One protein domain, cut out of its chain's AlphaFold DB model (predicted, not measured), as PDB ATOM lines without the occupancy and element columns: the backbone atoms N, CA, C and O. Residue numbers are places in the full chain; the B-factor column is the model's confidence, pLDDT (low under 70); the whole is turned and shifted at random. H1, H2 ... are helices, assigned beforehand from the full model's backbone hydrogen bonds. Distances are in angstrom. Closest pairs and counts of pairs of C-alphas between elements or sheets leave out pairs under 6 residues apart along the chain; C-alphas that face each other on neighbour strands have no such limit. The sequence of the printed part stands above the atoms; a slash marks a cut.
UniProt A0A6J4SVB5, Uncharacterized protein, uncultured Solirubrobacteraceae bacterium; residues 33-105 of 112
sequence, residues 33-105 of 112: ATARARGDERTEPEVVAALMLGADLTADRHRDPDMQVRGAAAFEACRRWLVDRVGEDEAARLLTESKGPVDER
ATOM      1  N   ALA A  33      51.079   2.079-144.010       95.69
ATOM      2  CA  ALA A  33      50.011   1.181-143.564       95.69
ATOM      3  C   ALA A  33      48.843   1.937-142.902       95.69
ATOM      4  O   ALA A  33      47.676   1.624-143.138       95.69
ATOM      5  N   THR A  34      49.142   2.985-142.131       94.25
ATOM      6  CA  THR A  34      48.120   3.858-141.534       94.25
ATOM      7  C   THR A  34      47.341   4.629-142.602       94.25
ATOM      8  O   THR A  34      46.120   4.737-142.508       94.25
ATOM      9  N   ALA A  35      48.011   5.141-143.638       92.50
ATOM     10  CA  ALA A  35      47.340   5.798-144.760       92.50
ATOM     11  C   ALA A  35      46.426   4.823-145.524       92.50
ATOM     12  O   ALA A  35      45.284   5.164-145.826       92.50
ATOM     13  N   ARG A  36      46.871   3.576-145.740       92.94
ATOM     14  CA  ARG A  36      46.035   2.513-146.328       92.94
ATOM     15  C   ARG A  36      44.787   2.238-145.505       92.94
ATOM     16  O   ARG A  36      43.695   2.193-146.057       92.94
ATOM     17  N   ALA A  37      44.932   2.116-144.187       94.12
ATOM     18  CA  ALA A  37      43.803   1.902-143.285       94.12
ATOM     19  C   ALA A  37      42.783   3.059-143.315       94.12
ATOM     20  O   ALA A  37      41.610   2.851-143.024       94.12
ATOM     21  N   ARG A  38      43.214   4.267-143.703       91.56
ATOM     22  CA  ARG A  38      42.350   5.440-143.916       91.56
ATOM     23  C   ARG A  38      41.721   5.497-145.316       91.56
ATOM     24  O   ARG A  38      41.014   6.456-145.609       91.56
ATOM     25  N   GLY A  39      41.961   4.497-146.165       92.25
ATOM     26  CA  GLY A  39      41.412   4.416-147.520       92.25
ATOM     27  C   GLY A  39      42.272   5.079-148.597       92.25
ATOM     28  O   GLY A  39      41.753   5.440-149.647       92.25
ATOM     29  N   ASP A  40      43.570   5.283-148.362       92.50
ATOM     30  CA  ASP A  40      44.463   5.780-149.409       92.50
ATOM     31  C   ASP A  40      44.756   4.681-150.442       92.50
ATOM     32  O   ASP A  40      45.362   3.656-150.119       92.50
ATOM     33  N   GLU A  41      44.338   4.895-151.689       93.62
ATOM     34  CA  GLU A  41      44.466   3.937-152.799       93.62
ATOM     35  C   GLU A  41      45.652   4.230-153.734       93.62
ATOM     36  O   GLU A  41      45.937   3.443-154.633       93.62
ATOM     37  N   ARG A  42      46.394   5.325-153.514       94.50
ATOM     38  CA  ARG A  42      47.544   5.726-154.355       94.50
ATOM     39  C   ARG A  42      48.677   4.696-154.335       94.50
ATOM     40  O   ARG A  42      48.699   3.818-153.488       94.50
ATOM     41  N   THR A  43      49.669   4.775-155.210       95.50
ATOM     42  CA  THR A  43      50.878   3.934-155.098       95.50
ATOM     43  C   THR A  43      51.690   4.281-153.839       95.50
ATOM     44  O   THR A  43      51.540   5.362-153.274       95.50
ATOM     45  N   GLU A  44      52.559   3.383-153.356       96.19
ATOM     46  CA  GLU A  44      53.377   3.675-152.162       96.19
ATOM     47  C   GLU A  44      54.227   4.951-152.298       96.19
ATOM     48  O   GLU A  44      54.187   5.763-151.372       96.19
ATOM     49  N   PRO A  45      54.930   5.212-153.423       96.44
ATOM     50  CA  PRO A  45      55.672   6.463-153.589       96.44
ATOM     51  C   PRO A  45      54.782   7.707-153.527       96.44
ATOM     52  O   PRO A  45      55.151   8.701-152.903       96.44
ATOM     53  N   GLU A  46      53.579   7.656-154.093       95.81
ATOM     54  CA  GLU A  46      52.622   8.762-154.004       95.81
ATOM     55  C   GLU A  46      52.135   8.996-152.563       95.81
ATOM     56  O   GLU A  46      52.000  10.146-152.133       95.81
ATOM     57  N   VAL A  47      51.909   7.923-151.795       96.06
ATOM     58  CA  VAL A  47      51.558   8.007-150.369       96.06
ATOM     59  C   VAL A  47      52.708   8.612-149.565       96.06
ATOM     60  O   VAL A  47      52.478   9.515-148.763       96.06
ATOM     61  N   VAL A  48      53.952   8.181-149.784       96.69
ATOM     62  CA  VAL A  48      55.110   8.733-149.062       96.69
ATOM     63  C   VAL A  48      55.351  10.199-149.437       96.69
ATOM     64  O   VAL A  48      55.598  11.012-148.548       96.69
ATOM     65  N   ALA A  49      55.184  10.587-150.705       95.31
ATOM     66  CA  ALA A  49      55.258  11.993-151.121       95.31
ATOM     67  C   ALA A  49      54.179  12.847-150.435       95.31
ATOM     68  O   ALA A  49      54.435  13.957-149.966       95.31
ATOM     69  N   ALA A  50      52.966  12.314-150.311       94.31
ATOM     70  CA  ALA A  50      51.890  12.942-149.559       94.31
ATOM     71  C   ALA A  50      52.188  13.072-148.057       94.31
ATOM     72  O   ALA A  50      51.976  14.142-147.482       94.31
ATOM     73  N   LEU A  51      52.707  12.021-147.421       94.81
ATOM     74  CA  LEU A  51      53.124  12.043-146.018       94.81
ATOM     75  C   LEU A  51      54.251  13.054-145.781       94.81
ATOM     76  O   LEU A  51      54.194  13.804-144.809       94.81
ATOM     77  N   MET A  52      55.212  13.139-146.703       93.88
ATOM     78  CA  MET A  52      56.304  14.110-146.665       93.88
ATOM     79  C   MET A  52      55.781  15.555-146.659       93.88
ATOM     80  O   MET A  52      56.240  16.353-145.845       93.88
ATOM     81  N   LEU A  53      54.773  15.893-147.475       91.25
ATOM     82  CA  LEU A  53      54.131  17.219-147.433       91.25
ATOM     83  C   LEU A  53      53.432  17.499-146.094       91.25
ATOM     84  O   LEU A  53      53.527  18.603-145.561       91.25
ATOM     85  N   GLY A  54      52.743  16.509-145.519       91.56
ATOM     86  CA  GLY A  54      52.122  16.653-144.196       91.56
ATOM     87  C   GLY A  54      53.143  16.851-143.074       91.56
ATOM     88  O   GLY A  54      52.954  17.688-142.186       91.56
ATOM     89  N   ALA A  55      54.249  16.113-143.137       92.94
ATOM     90  CA  ALA A  55      55.367  16.226-142.210       92.94
ATOM     91  C   ALA A  55      56.048  17.601-142.316       92.94
ATOM     92  O   ALA A  55      56.338  18.223-141.296       92.94
ATOM     93  N   ASP A  56      56.209  18.122-143.537       90.75
ATOM     94  CA  ASP A  56      56.713  19.475-143.794       90.75
ATOM     95  C   ASP A  56      55.833  20.554-143.156       90.75
ATOM     96  O   ASP A  56      56.323  21.420-142.431       90.75
ATOM     97  N   LEU A  57      54.515  20.464-143.352       88.62
ATOM     98  CA  LEU A  57      53.562  21.383-142.730       88.62
ATOM     99  C   LEU A  57      53.576  21.294-141.202       88.62
ATOM    100  O   LEU A  57      53.448  22.316-140.533       88.62
ATOM    101  N   THR A  58      53.738  20.091-140.652       90.88
ATOM    102  CA  THR A  58      53.840  19.887-139.201       90.88
ATOM    103  C   THR A  58      55.112  20.534-138.656       90.88
ATOM    104  O   THR A  58      55.040  21.283-137.684       90.88
ATOM    105  N   ALA A  59      56.251  20.331-139.321       90.31
ATOM    106  CA  ALA A  59      57.525  20.943-138.948       90.31
ATOM    107  C   ALA A  59      57.471  22.481-138.943       90.31
ATOM    108  O   ALA A  59      58.085  23.119-138.100       90.31
ATOM    109  N   ASP A  60      56.728  23.066-139.883       87.69
ATOM    110  CA  ASP A  60      56.654  24.516-140.094       87.69
ATOM    111  C   ASP A  60      55.590  25.208-139.217       87.69
ATOM    112  O   ASP A  60      55.775  26.335-138.751       87.69
ATOM    113  N   ARG A  61      54.438  24.553-139.008       87.25
ATOM    114  CA  ARG A  61      53.219  25.211-138.497       87.25
ATOM    115  C   ARG A  61      52.721  24.681-137.154       87.25
ATOM    116  O   ARG A  61      51.835  25.310-136.568       87.25
ATOM    117  N   HIS A  62      53.219  23.545-136.663       89.31
ATOM    118  CA  HIS A  62      52.727  22.988-135.402       89.31
ATOM    119  C   HIS A  62      53.105  23.891-134.215       89.31
ATOM    120  O   HIS A  62      54.140  24.543-134.233       89.31
ATOM    121  N   ARG A  63      52.257  23.981-133.183       89.38
ATOM    122  CA  ARG A  63      52.508  24.873-132.027       89.38
ATOM    123  C   ARG A  63      53.479  24.284-131.007       89.38
ATOM    124  O   ARG A  63      54.176  25.028-130.332       89.38
ATOM    125  N   ASP A  64      53.475  22.963-130.896       91.88
ATOM    126  CA  ASP A  64      54.366  22.190-130.029       91.88
ATOM    127  C   ASP A  64      55.729  21.956-130.718       91.88
ATOM    128  O   ASP A  64      55.729  21.340-131.793       91.88
ATOM    129  N   PRO A  65      56.857  22.418-130.136       90.12
ATOM    130  CA  PRO A  65      58.205  22.195-130.663       90.12
ATOM    131  C   PRO A  65      58.563  20.720-130.864       90.12
ATOM    132  O   PRO A  65      59.182  20.383-131.873       90.12
ATOM    133  N   ASP A  66      58.121  19.822-129.981       91.56
ATOM    134  CA  ASP A  66      58.432  18.392-130.099       91.56
ATOM    135  C   ASP A  66      57.782  17.799-131.351       91.56
ATOM    136  O   ASP A  66      58.373  17.000-132.083       91.56
ATOM    137  N   MET A  67      56.558  18.233-131.649       93.31
ATOM    138  CA  MET A  67      55.868  17.847-132.876       93.31
ATOM    139  C   MET A  67      56.498  18.481-134.115       93.31
ATOM    140  O   MET A  67      56.505  17.846-135.170       93.31
ATOM    141  N   GLN A  68      57.066  19.688-134.011       92.81
ATOM    142  CA  GLN A  68      57.825  20.265-135.121       92.81
ATOM    143  C   GLN A  68      59.075  19.424-135.434       92.81
ATOM    144  O   GLN A  68      59.314  19.106-136.600       92.81
ATOM    145  N   VAL A  69      59.824  18.990-134.409       93.38
ATOM    146  CA  VAL A  69      60.990  18.097-134.566       93.38
ATOM    147  C   VAL A  69      60.576  16.756-135.169       93.38
ATOM    148  O   VAL A  69      61.182  16.308-136.143       93.38
ATOM    149  N   ARG A  70      59.496  16.138-134.675       94.38
ATOM    150  CA  ARG A  70      58.955  14.892-135.251       94.38
ATOM    151  C   ARG A  70      58.526  15.065-136.707       94.38
ATOM    152  O   ARG A  70      58.777  14.182-137.523       94.38
ATOM    153  N   GLY A  71      57.913  16.199-137.048       94.62
ATOM    154  CA  GLY A  71      57.578  16.551-138.427       94.62
ATOM    155  C   GLY A  71      58.822  16.682-139.308       94.62
ATOM    156  O   GLY A  71      58.846  16.173-140.426       94.62
ATOM    157  N   ALA A  72      59.885  17.309-138.805       94.31
ATOM    158  CA  ALA A  72      61.140  17.437-139.537       94.31
ATOM    159  C   ALA A  72      61.834  16.077-139.730       94.31
ATOM    160  O   ALA A  72      62.271  15.767-140.839       94.31
ATOM    161  N   ALA A  73      61.858  15.234-138.692       96.12
ATOM    162  CA  ALA A  73      62.386  13.873-138.766       96.12
ATOM    163  C   ALA A  73      61.610  13.024-139.783       96.12
ATOM    164  O   ALA A  73      62.208  12.376-140.642       96.12
ATOM    165  N   ALA A  74      60.275  13.082-139.741       96.50
ATOM    166  CA  ALA A  74      59.418  12.355-140.671       96.50
ATOM    167  C   ALA A  74      59.593  12.821-142.119       96.50
ATOM    168  O   ALA A  74      59.617  11.992-143.028       96.50
ATOM    169  N   PHE A  75      59.766  14.127-142.341       95.06
ATOM    170  CA  PHE A  75      60.067  14.667-143.664       95.06
ATOM    171  C   PHE A  75      61.371  14.097-144.224       95.06
ATOM    172  O   PHE A  75      61.394  13.629-145.362       95.06
ATOM    173  N   GLU A  76      62.442  14.108-143.432       95.44
ATOM    174  CA  GLU A  76      63.752  13.628-143.875       95.44
ATOM    175  C   GLU A  76      63.756  12.107-144.092       95.44
ATOM    176  O   GLU A  76      64.291  11.631-145.094       95.44
ATOM    177  N   ALA A  77      63.083  11.337-143.231       96.75
ATOM    178  CA  ALA A  77      62.906   9.898-143.421       96.75
ATOM    179  C   ALA A  77      62.132   9.573-144.713       96.75
ATOM    180  O   ALA A  77      62.582   8.750-145.515       96.75
ATOM    181  N   CYS A  78      61.010  10.259-144.966       96.19
ATOM    182  CA  CYS A  78      60.230  10.085-146.194       96.19
ATOM    183  C   CYS A  78      61.030  10.487-147.438       96.19
ATOM    184  O   CYS A  78      60.962   9.806-148.460       96.19
ATOM    185  N   ARG A  79      61.821  11.565-147.354       95.12
ATOM    186  CA  ARG A  79      62.703  11.996-148.441       95.12
ATOM    187  C   ARG A  79      63.723  10.916-148.788       95.12
ATOM    188  O   ARG A  79      63.858  10.585-149.961       95.12
ATOM    189  N   ARG A  80      64.443  10.388-147.793       95.81
ATOM    190  CA  ARG A  80      65.449   9.331-148.002       95.81
ATOM    191  C   ARG A  80      64.820   8.102-148.638       95.81
ATOM    192  O   ARG A  80      65.346   7.609-149.628       95.81
ATOM    193  N   TRP A  81      63.665   7.681-148.124       96.75
ATOM    194  CA  TRP A  81      62.909   6.561-148.676       96.75
ATOM    195  C   TRP A  81      62.519   6.794-150.144       96.75
ATOM    196  O   TRP A  81      62.727   5.923-150.983       96.75
ATOM    197  N   LEU A  82      61.990   7.977-150.478       95.12
ATOM    198  CA  LEU A  82      61.582   8.301-151.849       95.12
ATOM    199  C   LEU A  82      62.765   8.320-152.808       95.12
ATOM    200  O   LEU A  82      62.697   7.714-153.874       95.12
ATOM    201  N   VAL A  83      63.846   8.999-152.432       95.12
ATOM    202  CA  VAL A  83      65.037   9.107-153.280       95.12
ATOM    203  C   VAL A  83      65.660   7.733-153.519       95.12
ATOM    204  O   VAL A  83      66.010   7.434-154.654       95.12
ATOM    205  N   ASP A  84      65.740   6.887-152.491       96.75
ATOM    206  CA  ASP A  84      66.235   5.511-152.621       96.75
ATOM    207  C   ASP A  84      65.353   4.666-153.555       96.75
ATOM    208  O   ASP A  84      65.848   3.886-154.368       96.75
ATOM    209  N   ARG A  85      64.027   4.857-153.499       96.56
ATOM    210  CA  ARG A  85      63.075   4.031-154.248       96.56
ATOM    211  C   ARG A  85      62.884   4.447-155.705       96.56
ATOM    212  O   ARG A  85      62.704   3.571-156.551       96.56
ATOM    213  N   VAL A  86      62.835   5.751-155.981       95.88
ATOM    214  CA  VAL A  86      62.452   6.290-157.300       95.88
ATOM    215  C   VAL A  86      63.453   7.293-157.884       95.88
ATOM    216  O   VAL A  86      63.312   7.685-159.038       95.88
ATOM    217  N   GLY A  87      64.479   7.692-157.131       95.31
ATOM    218  CA  GLY A  87      65.434   8.729-157.532       95.31
ATOM    219  C   GLY A  87      64.957  10.156-157.236       95.31
ATOM    220  O   GLY A  87      63.788  10.404-156.940       95.31
ATOM    221  N   GLU A  88      65.881  11.125-157.290       92.81
ATOM    222  CA  GLU A  88      65.590  12.523-156.925       92.81
ATOM    223  C   GLU A  88      64.588  13.206-157.865       92.81
ATOM    224  O   GLU A  88      63.708  13.930-157.392       92.81
ATOM    225  N   ASP A  89      64.705  12.975-159.174       92.00
ATOM    226  CA  ASP A  89      63.870  13.644-160.180       92.00
ATOM    227  C   ASP A  89      62.404  13.211-160.069       92.00
ATOM    228  O   ASP A  89      61.498  14.048-160.021       92.00
ATOM    229  N   GLU A  90      62.165  11.905-159.944       92.81
ATOM    230  CA  GLU A  90      60.814  11.369-159.786       92.81
ATOM    231  C   GLU A  90      60.221  11.732-158.420       92.81
ATOM    232  O   GLU A  90      59.053  12.109-158.334       92.81
ATOM    233  N   ALA A  91      61.025  11.731-157.350       91.75
ATOM    234  CA  ALA A  91      60.579  12.214-156.045       91.75
ATOM    235  C   ALA A  91      60.123  13.686-156.107       91.75
ATOM    236  O   ALA A  91      59.094  14.045-155.527       91.75
ATOM    237  N   ALA A  92      60.847  14.542-156.836       90.00
ATOM    238  CA  ALA A  92      60.463  15.940-157.037       90.00
ATOM    239  C   ALA A  92      59.170  16.086-157.860       90.00
ATOM    240  O   ALA A  92      58.324  16.927-157.528       90.00
ATOM    241  N   ARG A  93      58.983  15.254-158.896       92.56
ATOM    242  CA  ARG A  93      57.743  15.206-159.687       92.56
ATOM    243  C   ARG A  93      56.545  14.819-158.816       92.56
ATOM    244  O   ARG A  93      55.570  15.567-158.757       92.56
ATOM    245  N   LEU A  94      56.657  13.720-158.067       92.94
ATOM    246  CA  LEU A  94      55.607  13.233-157.164       92.94
ATOM    247  C   LEU A  94      55.219  14.273-156.108       92.94
ATOM    248  O   LEU A  94      54.039  14.452-155.816       92.94
ATOM    249  N   LEU A  95      56.193  14.994-155.546       87.69
ATOM    250  CA  LEU A  95      55.918  16.056-154.577       87.69
ATOM    251  C   LEU A  95      55.180  17.245-155.192       87.69
ATOM    252  O   LEU A  95      54.313  17.817-154.535       87.69
ATOM    253  N   THR A  96      55.490  17.593-156.440       86.88
ATOM    254  CA  THR A  96      54.813  18.678-157.166       86.88
ATOM    255  C   THR A  96      53.351  18.330-157.467       86.88
ATOM    256  O   THR A  96      52.481  19.196-157.406       86.88
ATOM    257  N   GLU A  97      53.063  17.062-157.763       89.06
ATOM    258  CA  GLU A  97      51.714  16.580-158.097       89.06
ATOM    259  C   GLU A  97      50.872  16.206-156.863       89.06
ATOM    260  O   GLU A  97      49.643  16.079-156.941       89.06
ATOM    261  N   SER A  98      51.514  16.021-155.708       86.00
ATOM    262  CA  SER A  98      50.859  15.493-154.516       86.00
ATOM    263  C   SER A  98      49.840  16.461-153.909       86.00
ATOM    264  O   SER A  98      50.076  17.650-153.702       86.00
ATOM    265  N   LYS A  99      48.682  15.906-153.535       83.19
ATOM    266  CA  LYS A  99      47.588  16.620-152.852       83.19
ATOM    267  C   LYS A  99      47.686  16.562-151.325       83.19
ATOM    268  O   LYS A  99      46.708  16.907-150.672       83.19
ATOM    269  N   GLY A 100      48.811  16.104-150.772       86.38
ATOM    270  CA  GLY A 100      48.994  15.898-149.331       86.38
ATOM    271  C   GLY A 100      48.394  14.586-148.799       86.38
ATOM    272  O   GLY A 100      47.853  13.776-149.572       86.38
ATOM    273  N   PRO A 101      48.547  14.317-147.486       85.12
ATOM    274  CA  PRO A 101      48.182  13.042-146.867       85.12
ATOM    275  C   PRO A 101      46.669  12.905-146.668       85.12
ATOM    276  O   PRO A 101      45.947  13.899-146.567       85.12
ATOM    277  N   VAL A 102      46.194  11.662-146.594       84.38
ATOM    278  CA  VAL A 102      44.795  11.350-146.277       84.38
ATOM    279  C   VAL A 102      44.549  11.476-144.766       84.38
ATOM    280  O   VAL A 102      45.292  10.922-143.945       84.38
ATOM    281  N   ASP A 103      43.517  12.241-144.402       84.00
ATOM    282  CA  ASP A 103      43.070  12.444-143.023       84.00
ATOM    283  C   ASP A 103      42.287  11.234-142.476       84.00
ATOM    284  O   ASP A 103      42.016  10.258-143.172       84.00
ATOM    285  N   GLU A 104      41.912  11.280-141.199       78.56
ATOM    286  CA  GLU A 104      41.155  10.207-140.532       78.56
ATOM    287  C   GLU A 104      39.749   9.984-141.111       78.56
ATOM    288  O   GLU A 104      39.098   8.995-140.789       78.56
ATOM    289  N   ARG A 105      39.269  10.895-141.963       77.62
ATOM    290  CA  ARG A 105      37.969  10.820-142.637       77.62
ATOM    291  C   ARG A 105      38.107  10.364-144.092       77.62
ATOM    292  O   ARG A 105      37.141  10.482-144.845       77.62
TER     293      ARG A 105
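This is residues 33 to 105 of the 112 residues of an uncharacterized protein of uncultured Solirubrobacteraceae bacterium (UniProt A0A6J4SVB5). The longest helix, H3, lies side by side with H2 in a long helical hairpin, and the shorter H4 crosses it near the end where H2 begins and H3 ends. The short H1 and the last stretch, residues 98 to 105, lie on the side of H2 away from H3. The printed part has 73 residues, with four named helices in the order H1, H2, H3, H4 and no named strand; its class is all helix. It is compact, with a radius of gyration of the C-alphas of 12.0 A and spans of 32 by 28 by 19 A.

H3, residues 65 to 86, is 31.3 A long and ends with C-alpha 86 at (62.452, 6.290, -157.300). H2, residues 44 to 61, is 25.5 A long. H4, residues 88 to 97, measures 14.5 A and ends with C-alpha 97 at (51.714, 16.580, -158.097). H1, residues 33 to 37, measures 6.3 A from C-alpha 33 at (50.011, 1.181, -143.564).

H3 and H2 touch as a hairpin, at a shallow tilt of 26 degrees, opposite ways; their closest C-alphas, of Gln 68 and Ala 59, are 3.9 A apart. H3 touches H4 with residues 79 to 83 alone, at a steep tilt of 61 degrees, opposite ways; the closest C-alphas, of Leu 82 and Ala 91, are 5.8 A apart. H2 touches H4 with residues 45 to 53 alone, about perpendicular at 73 degrees, and the closest C-alphas, of Ala 49 and Leu 95, are 5.4 A apart. The helix packing is mostly crossed, but only just: 1 of these 3 pairs is at a shallow tilt. H1 and H2 are close but not clearly touching, with the closest C-alphas, of Ala 35 and Val 47, 7.4 A apart. H1 is apart from H3 and H4. In H1, H2, H3 and H4 every O i to N i+4 pair is within hydrogen-bond range.

The two C-alphas farthest apart, of Arg 63 and Val 86, are 32.9 A apart. The printed part has no cut. The links H2 to H3 and H3 to H4 are tight, and H1 to H2 is short. The mean pLDDT of the printed part is 92.2, and no printed residue is under 70.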